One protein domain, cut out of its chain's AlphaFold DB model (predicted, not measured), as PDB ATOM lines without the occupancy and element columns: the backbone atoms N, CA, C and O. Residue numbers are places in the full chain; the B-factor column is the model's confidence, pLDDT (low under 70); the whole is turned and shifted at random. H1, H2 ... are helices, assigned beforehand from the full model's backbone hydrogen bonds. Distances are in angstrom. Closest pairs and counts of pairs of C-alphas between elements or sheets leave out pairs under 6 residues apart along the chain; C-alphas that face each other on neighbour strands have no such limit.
ATOM      1  N   THR A   2     -14.629  38.195 -42.365       62.31
ATOM      2  CA  THR A   2     -15.334  38.295 -43.658       62.31
ATOM      3  C   THR A   2     -16.105  37.007 -43.911       62.31
ATOM      4  O   THR A   2     -15.490  35.957 -44.053       62.31
ATOM      5  N   THR A   3     -17.433  37.084 -43.969       67.19
ATOM      6  CA  THR A   3     -18.305  35.935 -44.240       67.19
ATOM      7  C   THR A   3     -18.018  35.330 -45.616       67.19
ATOM      8  O   THR A   3     -18.101  36.028 -46.630       67.19
ATOM      9  N   SER A   4     -17.705  34.034 -45.670       80.75
ATOM     10  CA  SER A   4     -17.452  33.332 -46.930       80.75
ATOM     11  C   SER A   4     -18.756  32.961 -47.654       80.75
ATOM     12  O   SER A   4     -19.789  32.685 -47.038       80.75
ATOM     13  N   SER A   5     -18.719  32.913 -48.991       81.06
ATOM     14  CA  SER A   5     -19.847  32.408 -49.790       81.06
ATOM     15  C   SER A   5     -20.165  30.945 -49.464       81.06
ATOM     16  O   SER A   5     -21.330  30.554 -49.476       81.06
ATOM     17  N   HIS A   6     -19.144  30.159 -49.109       77.31
ATOM     18  CA  HIS A   6     -19.292  28.784 -48.640       77.31
ATOM     19  C   HIS A   6     -20.129  28.715 -47.356       77.31
ATOM     20  O   HIS A   6     -21.063  27.922 -47.284       77.31
ATOM     21  N   ALA A   7     -19.860  29.579 -46.375       76.94
ATOM     22  CA  ALA A   7     -20.616  29.619 -45.127       76.94
ATOM     23  C   ALA A   7     -22.080  30.043 -45.334       76.94
ATOM     24  O   ALA A   7     -22.982  29.466 -44.730       76.94
ATOM     25  N   ILE A   8     -22.341  31.003 -46.229       80.31
ATOM     26  CA  ILE A   8     -23.714  31.412 -46.583       80.31
ATOM     27  C   ILE A   8     -24.481  30.251 -47.227       80.31
ATOM     28  O   ILE A   8     -25.632  29.998 -46.872       80.31
ATOM     29  N   LEU A   9     -23.844  29.525 -48.152       82.62
ATOM     30  CA  LEU A   9     -24.440  28.341 -48.771       82.62
ATOM     31  C   LEU A   9     -24.662  27.221 -47.750       82.62
ATOM     32  O   LEU A   9     -25.725  26.609 -47.767       82.62
ATOM     33  N   GLY A  10     -23.713  26.997 -46.836       81.88
ATOM     34  CA  GLY A  10     -23.841  26.025 -45.750       81.88
ATOM     35  C   GLY A  10     -25.058  26.308 -44.869       81.88
ATOM     36  O   GLY A  10     -25.882  25.424 -44.657       81.88
ATOM     37  N   VAL A  11     -25.251  27.565 -44.458       83.00
ATOM     38  CA  VAL A  11     -26.453  27.995 -43.722       83.00
ATOM     39  C   VAL A  11     -27.732  27.731 -44.523       83.00
ATOM     40  O   VAL A  11     -28.707  27.221 -43.974       83.00
ATOM     41  N   ALA A  12     -27.738  28.060 -45.817       86.25
ATOM     42  CA  ALA A  12     -28.909  27.906 -46.681       86.25
ATOM     43  C   ALA A  12     -29.222  26.446 -47.066       86.25
ATOM     44  O   ALA A  12     -30.290  26.179 -47.610       86.25
ATOM     45  N   GLN A  13     -28.306  25.510 -46.820       89.75
ATOM     46  CA  GLN A  13     -28.472  24.082 -47.113       89.75
ATOM     47  C   GLN A  13     -28.626  23.233 -45.844       89.75
ATOM     48  O   GLN A  13     -29.035  22.075 -45.923       89.75
ATOM     49  N   ASP A  14     -28.349  23.792 -44.665       87.12
ATOM     50  CA  ASP A  14     -28.523  23.092 -43.397       87.12
ATOM     51  C   ASP A  14     -30.013  22.966 -43.043       87.12
ATOM     52  O   ASP A  14     -30.654  23.872 -42.501       87.12
ATOM     53  N   HIS A  15     -30.579  21.796 -43.348       88.44
ATOM     54  CA  HIS A  15     -31.986  21.486 -43.100       88.44
ATOM     55  C   HIS A  15     -32.394  21.630 -41.633       88.44
ATOM     56  O   HIS A  15     -33.524  22.038 -41.351       88.44
ATOM     57  N   SER A  16     -31.506  21.296 -40.693       86.81
ATOM     58  CA  SER A  16     -31.800  21.386 -39.261       86.81
ATOM     59  C   SER A  16     -31.870  22.847 -38.829       86.81
ATOM     60  O   SER A  16     -32.843  23.272 -38.195       86.81
ATOM     61  N   LEU A  17     -30.881  23.644 -39.241       85.00
ATOM     62  CA  LEU A  17     -30.835  25.076 -38.980       85.00
ATOM     63  C   LEU A  17     -32.046  25.794 -39.585       85.00
ATOM     64  O   LEU A  17     -32.724  26.540 -38.879       85.00
ATOM     65  N   LEU A  18     -32.373  25.521 -40.851       85.38
ATOM     66  CA  LEU A  18     -33.529  26.120 -41.520       85.38
ATOM     67  C   LEU A  18     -34.855  25.710 -40.878       85.38
ATOM     68  O   LEU A  18     -35.736  26.551 -40.715       85.38
ATOM     69  N   SER A  19     -35.007  24.451 -40.459       86.12
ATOM     70  CA  SER A  19     -36.226  23.997 -39.773       86.12
ATOM     71  C   SER A  19     -36.429  24.727 -38.445       86.12
ATOM     72  O   SER A  19     -37.535  25.170 -38.136       86.12
ATOM     73  N   ARG A  20     -35.348  24.924 -37.683       85.69
ATOM     74  CA  ARG A  20     -35.376  25.704 -36.438       85.69
ATOM     75  C   ARG A  20     -35.665  27.180 -36.699       85.69
ATOM     76  O   ARG A  20     -36.483  27.764 -35.992       85.69
ATOM     77  N   ALA A  21     -35.050  27.768 -37.725       83.62
ATOM     78  CA  ALA A  21     -35.298  29.153 -38.117       83.62
ATOM     79  C   ALA A  21     -36.764  29.369 -38.522       83.62
ATOM     80  O   ALA A  21     -37.374  30.343 -38.093       83.62
ATOM     81  N   LYS A  22     -37.361  28.439 -39.279       85.12
ATOM     82  CA  LYS A  22     -38.789  28.466 -39.639       85.12
ATOM     83  C   LYS A  22     -39.697  28.368 -38.421       85.12
ATOM     84  O   LYS A  22     -40.654  29.129 -38.322       85.12
ATOM     85  N   ALA A  23     -39.396  27.462 -37.490       84.88
ATOM     86  CA  ALA A  23     -40.178  27.308 -36.266       84.88
ATOM     87  C   ALA A  23     -40.165  28.590 -35.413       84.88
ATOM     88  O   ALA A  23     -41.208  29.012 -34.921       84.88
ATOM     89  N   LEU A  24     -39.003  29.240 -35.287       84.44
ATOM     90  CA  LEU A  24     -38.876  30.519 -34.586       84.44
ATOM     91  C   LEU A  24     -39.563  31.661 -35.346       84.44
ATOM     92  O   LEU A  24     -40.322  32.419 -34.749       84.44
ATOM     93  N   GLY A  25     -39.351  31.748 -36.661       86.00
ATOM     94  CA  GLY A  25     -39.972  32.752 -37.526       86.00
ATOM     95  C   GLY A  25     -41.498  32.692 -37.498       86.00
ATOM     96  O   GLY A  25     -42.141  33.736 -37.434       86.00
ATOM     97  N   ALA A  26     -42.082  31.494 -37.433       83.44
ATOM     98  CA  ALA A  26     -43.525  31.317 -37.277       83.44
ATOM     99  C   ALA A  26     -44.059  31.972 -35.992       83.44
ATOM    100  O   ALA A  26     -45.106  32.616 -36.017       83.44
ATOM    101  N   GLY A  27     -43.309  31.891 -34.885       84.69
ATOM    102  CA  GLY A  27     -43.632  32.600 -33.640       84.69
ATOM    103  C   GLY A  27     -43.563  34.129 -33.756       84.69
ATOM    104  O   GLY A  27     -44.132  34.833 -32.927       84.69
ATOM    105  N   MET A  28     -42.902  34.641 -34.796       90.38
ATOM    106  CA  MET A  28     -42.769  36.066 -35.114       90.38
ATOM    107  C   MET A  28     -43.706  36.508 -36.252       90.38
ATOM    108  O   MET A  28     -43.628  37.650 -36.698       90.38
ATOM    109  N   GLY A  29     -44.589  35.621 -36.727       90.31
ATOM    110  CA  GLY A  29     -45.534  35.900 -37.811       90.31
ATOM    111  C   GLY A  29     -44.981  35.700 -39.225       90.31
ATOM    112  O   GLY A  29     -45.672  36.041 -40.180       90.31
ATOM    113  N   LEU A  30     -43.776  35.140 -39.381       90.00
ATOM    114  CA  LEU A  30     -43.223  34.786 -40.689       90.00
ATOM    115  C   LEU A  30     -43.804  33.462 -41.183       90.00
ATOM    116  O   LEU A  30     -43.881  32.472 -40.452       90.00
ATOM    117  N   THR A  31     -44.164  33.421 -42.457       92.00
ATOM    118  CA  THR A  31     -44.617  32.200 -43.115       92.00
ATOM    119  C   THR A  31     -43.432  31.317 -43.524       92.00
ATOM    120  O   THR A  31     -42.332  31.814 -43.791       92.00
ATOM    121  N   PRO A  32     -43.636  29.994 -43.665       83.75
ATOM    122  CA  PRO A  32     -42.611  29.105 -44.213       83.75
ATOM    123  C   PRO A  32     -42.103  29.549 -45.591       83.75
ATOM    124  O   PRO A  32     -40.909  29.457 -45.856       83.75
ATOM    125  N   MET A  33     -42.990  30.088 -46.436       90.31
ATOM    126  CA  MET A  33     -42.649  30.575 -47.774       90.31
ATOM    127  C   MET A  33     -41.718  31.793 -47.729       90.31
ATOM    128  O   MET A  33     -40.757  31.851 -48.492       90.31
ATOM    129  N   GLU A  34     -41.958  32.747 -46.826       89.00
ATOM    130  CA  GLU A  34     -41.064  33.896 -46.629       89.00
ATOM    131  C   GLU A  34     -39.694  33.457 -46.114       89.00
ATOM    132  O   GLU A  34     -38.672  33.979 -46.563       89.00
ATOM    133  N   MET A  35     -39.659  32.473 -45.215       87.94
ATOM    134  CA  MET A  35     -38.406  31.913 -44.711       87.94
ATOM    135  C   MET A  35     -37.617  31.195 -45.808       87.94
ATOM    136  O   MET A  35     -36.410  31.398 -45.918       87.94
ATOM    137  N   ASP A  36     -38.287  30.410 -46.652       87.50
ATOM    138  CA  ASP A  36     -37.657  29.732 -47.788       87.50
ATOM    139  C   ASP A  36     -37.133  30.720 -48.833       87.50
ATOM    140  O   ASP A  36     -35.985  30.614 -49.269       87.50
ATOM    141  N   ALA A  37     -37.920  31.745 -49.168       90.75
ATOM    142  CA  ALA A  37     -37.503  32.801 -50.089       90.75
ATOM    143  C   ALA A  37     -36.282  33.595 -49.582       90.75
ATOM    144  O   ALA A  37     -35.548  34.176 -50.380       90.75
ATOM    145  N   ASN A  38     -36.047  33.610 -48.266       90.00
ATOM    146  CA  ASN A  38     -34.945  34.331 -47.632       90.00
ATOM    147  C   ASN A  38     -33.837  33.415 -47.081       90.00
ATOM    148  O   ASN A  38     -32.946  33.910 -46.391       90.00
ATOM    149  N   ALA A  39     -33.825  32.118 -47.407       86.12
ATOM    150  CA  ALA A  39     -32.857  31.162 -46.855       86.12
ATOM    151  C   ALA A  39     -31.388  31.564 -47.107       86.12
ATOM    152  O   ALA A  39     -30.562  31.493 -46.201       86.12
ATOM    153  N   LEU A  40     -31.063  32.075 -48.301       86.50
ATOM    154  CA  LEU A  40     -29.722  32.602 -48.607       86.50
ATOM    155  C   LEU A  40     -29.402  33.891 -47.844       86.50
ATOM    156  O   LEU A  40     -28.262  34.119 -47.447       86.50
ATOM    157  N   ARG A  41     -30.410  34.738 -47.626       88.88
ATOM    158  CA  ARG A  41     -30.247  36.001 -46.901       88.88
ATOM    159  C   ARG A  41     -30.052  35.769 -45.406       88.88
ATOM    160  O   ARG A  41     -29.363  36.556 -44.772       88.88
ATOM    161  N   LEU A  42     -30.594  34.681 -44.854       86.69
ATOM    162  CA  LEU A  42     -30.417  34.308 -43.450       86.69
ATOM    163  C   LEU A  42     -28.935  34.274 -43.052       86.69
ATOM    164  O   LEU A  42     -28.581  34.792 -41.999       86.69
ATOM    165  N   GLY A  43     -28.069  33.740 -43.920       81.44
ATOM    166  CA  GLY A  43     -26.626  33.660 -43.678       81.44
ATOM    167  C   GLY A  43     -25.944  35.014 -43.467       81.44
ATOM    168  O   GLY A  43     -24.985  35.089 -42.706       81.44
ATOM    169  N   SER A  44     -26.440  36.087 -44.092       85.62
ATOM    170  CA  SER A  44     -25.857  37.431 -43.985       85.62
ATOM    171  C   SER A  44     -26.496  38.310 -42.910       85.62
ATOM    172  O   SER A  44     -26.044  39.437 -42.705       85.62
ATOM    173  N   LEU A  45     -27.530  37.825 -42.214       86.94
ATOM    174  CA  LEU A  45     -28.154  38.583 -41.135       86.94
ATOM    175  C   LEU A  45     -27.246  38.621 -39.897       86.94
ATOM    176  O   LEU A  45     -26.631  37.602 -39.563       86.94
ATOM    177  N   PRO A  46     -27.170  39.774 -39.206       87.50
ATOM    178  CA  PRO A  46     -26.391  39.900 -37.987       87.50
ATOM    179  C   PRO A  46     -27.029  39.115 -36.833       87.50
ATOM    180  O   PRO A  46     -28.252  39.076 -36.701       87.50
ATOM    181  N   VAL A  47     -26.198  38.517 -35.978       87.12
ATOM    182  CA  VAL A  47     -26.616  37.780 -34.768       87.12
ATOM    183  C   VAL A  47     -26.297  38.524 -33.472       87.12
ATOM    184  O   VAL A  47     -26.813  38.163 -32.415       87.12
ATOM    185  N   ASN A  48     -25.465  39.563 -33.536       82.25
ATOM    186  CA  ASN A  48     -25.113  40.419 -32.407       82.25
ATOM    187  C   ASN A  48     -24.798  41.853 -32.872       82.25
ATOM    188  O   ASN A  48     -24.784  42.152 -34.067       82.25
ATOM    189  N   ALA A  49     -24.576  42.748 -31.907       85.00
ATOM    190  CA  ALA A  49     -24.235  44.148 -32.162       85.00
ATOM    191  C   ALA A  49     -22.804  44.338 -32.698       85.00
ATOM    192  O   ALA A  49     -22.505  45.381 -33.275       85.00
ATOM    193  N   ASP A  50     -21.948  43.327 -32.540       84.06
ATOM    194  CA  ASP A  50     -20.549  43.341 -32.974       84.06
ATOM    195  C   ASP A  50     -20.398  43.084 -34.486       84.06
ATOM    196  O   ASP A  50     -19.310  43.223 -35.046       84.06
ATOM    197  N   GLY A  51     -21.504  42.757 -35.165       83.69
ATOM    198  CA  GLY A  51     -21.550  42.550 -36.609       83.69
ATOM    199  C   GLY A  51     -21.261  41.115 -37.044       83.69
ATOM    200  O   GLY A  51     -21.068  40.882 -38.239       83.69
ATOM    201  N   ASP A  52     -21.259  40.149 -36.119       83.44
ATOM    202  CA  ASP A  52     -21.227  38.739 -36.500       83.44
ATOM    203  C   ASP A  52     -22.508  38.369 -37.234       83.44
ATOM    204  O   ASP A  52     -23.592  38.864 -36.926       83.44
ATOM    205  N   THR A  53     -22.385  37.455 -38.189       87.81
ATOM    206  CA  THR A  53     -23.493  36.972 -39.012       87.81
ATOM    207  C   THR A  53     -23.813  35.523 -38.683       87.81
ATOM    208  O   THR A  53     -22.989  34.801 -38.119       87.81
ATOM    209  N   VAL A  54     -24.998  35.055 -39.082       85.19
ATOM    210  CA  VAL A  54     -25.353  33.630 -38.954       85.19
ATOM    211  C   VAL A  54     -24.287  32.752 -39.618       85.19
ATOM    212  O   VAL A  54     -23.874  31.747 -39.045       85.19
ATOM    213  N   ALA A  55     -23.790  33.155 -40.789       84.88
ATOM    214  CA  ALA A  55     -22.764  32.413 -41.508       84.88
ATOM    215  C   ALA A  55     -21.382  32.459 -40.833       84.88
ATOM    216  O   ALA A  55     -20.701  31.439 -40.836       84.88
ATOM    217  N   SER A  56     -20.968  33.566 -40.200       82.62
ATOM    218  CA  SER A  56     -19.681  33.581 -39.477       82.62
ATOM    219  C   SER A  56     -19.705  32.678 -38.239       82.62
ATOM    220  O   SER A  56     -18.736  31.969 -37.974       82.62
ATOM    221  N   VAL A  57     -20.831  32.629 -37.517       86.00
ATOM    222  CA  VAL A  57     -21.009  31.689 -36.395       86.00
ATOM    223  C   VAL A  57     -21.086  30.244 -36.885       86.00
ATOM    224  O   VAL A  57     -20.511  29.352 -36.258       86.00
ATOM    225  N   TYR A  58     -21.760  30.003 -38.012       84.56
ATOM    226  CA  TYR A  58     -21.821  28.684 -38.640       84.56
ATOM    227  C   TYR A  58     -20.429  28.173 -39.023       84.56
ATOM    228  O   TYR A  58     -20.071  27.046 -38.692       84.56
ATOM    229  N   GLU A  59     -19.623  29.015 -39.670       84.12
ATOM    230  CA  GLU A  59     -18.252  28.697 -40.076       84.12
ATOM    231  C   GLU A  59     -17.359  28.396 -38.866       84.12
ATOM    232  O   GLU A  59     -16.648  27.391 -38.852       84.12
ATOM    233  N   TYR A  60     -17.468  29.199 -37.804       84.56
ATOM    234  CA  TYR A  60     -16.769  28.935 -36.547       84.56
ATOM    235  C   TYR A  60     -17.173  27.584 -35.936       84.56
ATOM    236  O   TYR A  60     -16.311  26.784 -35.569       84.56
ATOM    237  N   ALA A  61     -18.474  27.288 -35.862       81.38
ATOM    238  CA  ALA A  61     -18.971  26.020 -35.331       81.38
ATOM    239  C   ALA A  61     -18.527  24.818 -36.182       81.38
ATOM    240  O   ALA A  61     -18.144  23.784 -35.631       81.38
ATOM    241  N   ALA A  62     -18.529  24.955 -37.511       81.88
ATOM    242  CA  ALA A  62     -18.030  23.938 -38.431       81.88
ATOM    243  C   ALA A  62     -16.529  23.679 -38.221       81.88
ATOM    244  O   ALA A  62     -16.124  22.523 -38.102       81.88
ATOM    245  N   SER A  63     -15.722  24.735 -38.070       83.31
ATOM    246  CA  SER A  63     -14.294  24.612 -37.752       83.31
ATOM    247  C   SER A  63     -14.065  23.906 -36.417       83.31
ATOM    248  O   SER A  63     -13.238  23.005 -36.335       83.31
ATOM    249  N   LYS A  64     -14.829  24.249 -35.370       84.06
ATOM    250  CA  LYS A  64     -14.725  23.579 -34.063       84.06
ATOM    251  C   LYS A  64     -15.137  22.118 -34.103       84.06
ATOM    252  O   LYS A  64     -14.541  21.296 -33.412       84.06
ATOM    253  N   ARG A  65     -16.120  21.775 -34.931       82.69
ATOM    254  CA  ARG A  65     -16.474  20.379 -35.177       82.69
ATOM    255  C   ARG A  65     -15.337  19.628 -35.870       82.69
ATOM    256  O   ARG A  65     -15.069  18.500 -35.476       82.69
ATOM    257  N   GLN A  66     -14.688  20.233 -36.863       80.06
ATOM    258  CA  GLN A  66     -13.551  19.616 -37.545       80.06
ATOM    259  C   GLN A  66     -12.374  19.408 -36.586       80.06
ATOM    260  O   GLN A  66     -11.893  18.289 -36.478       80.06
ATOM    261  N   GLU A  67     -12.002  20.431 -35.807       81.81
ATOM    262  CA  GLU A  67     -10.976  20.313 -34.758       81.81
ATOM    263  C   GLU A  67     -11.288  19.166 -33.783       81.81
ATOM    264  O   GLU A  67     -10.399  18.411 -33.401       81.81
ATOM    265  N   ALA A  68     -12.557  19.015 -33.387       80.62
ATOM    266  CA  ALA A  68     -12.973  17.934 -32.504       80.62
ATOM    267  C   ALA A  68     -12.852  16.558 -33.172       80.62
ATOM    268  O   ALA A  68     -12.400  15.631 -32.516       80.62
ATOM    269  N   LEU A  69     -13.232  16.421 -34.448       79.69
ATOM    270  CA  LEU A  69     -13.080  15.173 -35.205       79.69
ATOM    271  C   LEU A  69     -11.608  14.796 -35.384       79.69
ATOM    272  O   LEU A  69     -11.265  13.633 -35.207       79.69
ATOM    273  N   ASP A  70     -10.747  15.773 -35.665       76.12
ATOM    274  CA  ASP A  70      -9.301  15.565 -35.796       76.12
ATOM    275  C   ASP A  70      -8.652  15.190 -34.450       76.12
ATOM    276  O   ASP A  70      -7.628  14.511 -34.414       76.12
ATOM    277  N   ALA A  71      -9.251  15.621 -33.335       75.12
ATOM    278  CA  ALA A  71      -8.817  15.297 -31.979       75.12
ATOM    279  C   ALA A  71      -9.392  13.976 -31.437       75.12
ATOM    280  O   ALA A  71      -9.000  13.562 -30.343       75.12
ATOM    281  N   VAL A  72     -10.318  13.317 -32.148       72.19
ATOM    282  CA  VAL A  72     -10.800  11.985 -31.763       72.19
ATOM    283  C   VAL A  72      -9.667  10.991 -32.033       72.19
ATOM    284  O   VAL A  72      -9.306  10.802 -33.196       72.19
ATOM    285  N   PRO A  73      -9.087  10.350 -30.995       63.19
ATOM    286  CA  PRO A  73      -8.112   9.296 -31.220       63.19
ATOM    287  C   PRO A  73      -8.771   8.186 -32.044       63.19
ATOM    288  O   PRO A  73      -9.975   7.941 -31.886       63.19
TER     289      PRO A  73
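What this domain is: This is residues 2 to 73 of the 106 residues of an uncharacterized protein of Actinomyces sp. HMT897 (UniProt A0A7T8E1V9). The longest helix, H5, packs on H1 with residues 54 to 59 and runs outward as an arm, whose residues 63 to 73 stand free. From H1 the chain goes out through H2 and folds back through H3 to H4, which packs on H1. The 72 printed residues include five named helices, H1 to H5 in chain order, and no named strand: all helix. The whole is only just loose, close to compact, radius of gyration of the C-alphas 13.5 A, spanning 45 by 26 by 20 A.

Where its parts are: H5, residues 54 to 70, runs 24.4 A from C-alpha 54 at (-25.353, 33.630, -38.954) to C-alpha 70 at (-9.301, 15.565, -35.796). H1 is residues 5 to 13, H2 15 to 27, 18.7 A long, H3 32 to 37 and H4 39 to 42.

How they stand to each other: H1, the hub, touches H5 about perpendicular, 89 degrees; closest C-alphas Ala 7 and Ala 55, 5.1 A. H1 touches H4; closest C-alphas Ala 12 and Ala 39, 5.1 A. H1 and H2 only just touch, with 3 pairs of C-alphas within 8 A, only at the corner; closest Val 11 and Leu 17, 7.1 A. H2 touches H3 with residues 21 to 26 alone; closest C-alphas Lys 22 and Pro 32, 6.0 A. Each O i to N i+4 pair is within hydrogen-bond range in H1, H3 and H5, 8 of 9 in H2; H4 is too short for one.

The domain as a whole: The farthest C-alphas, Gly 29 and Pro 73, are 46.4 A apart. The printed part has no cut; the link H4 to H5 is long. Residues 2, 3 and 73 have pLDDT under 70.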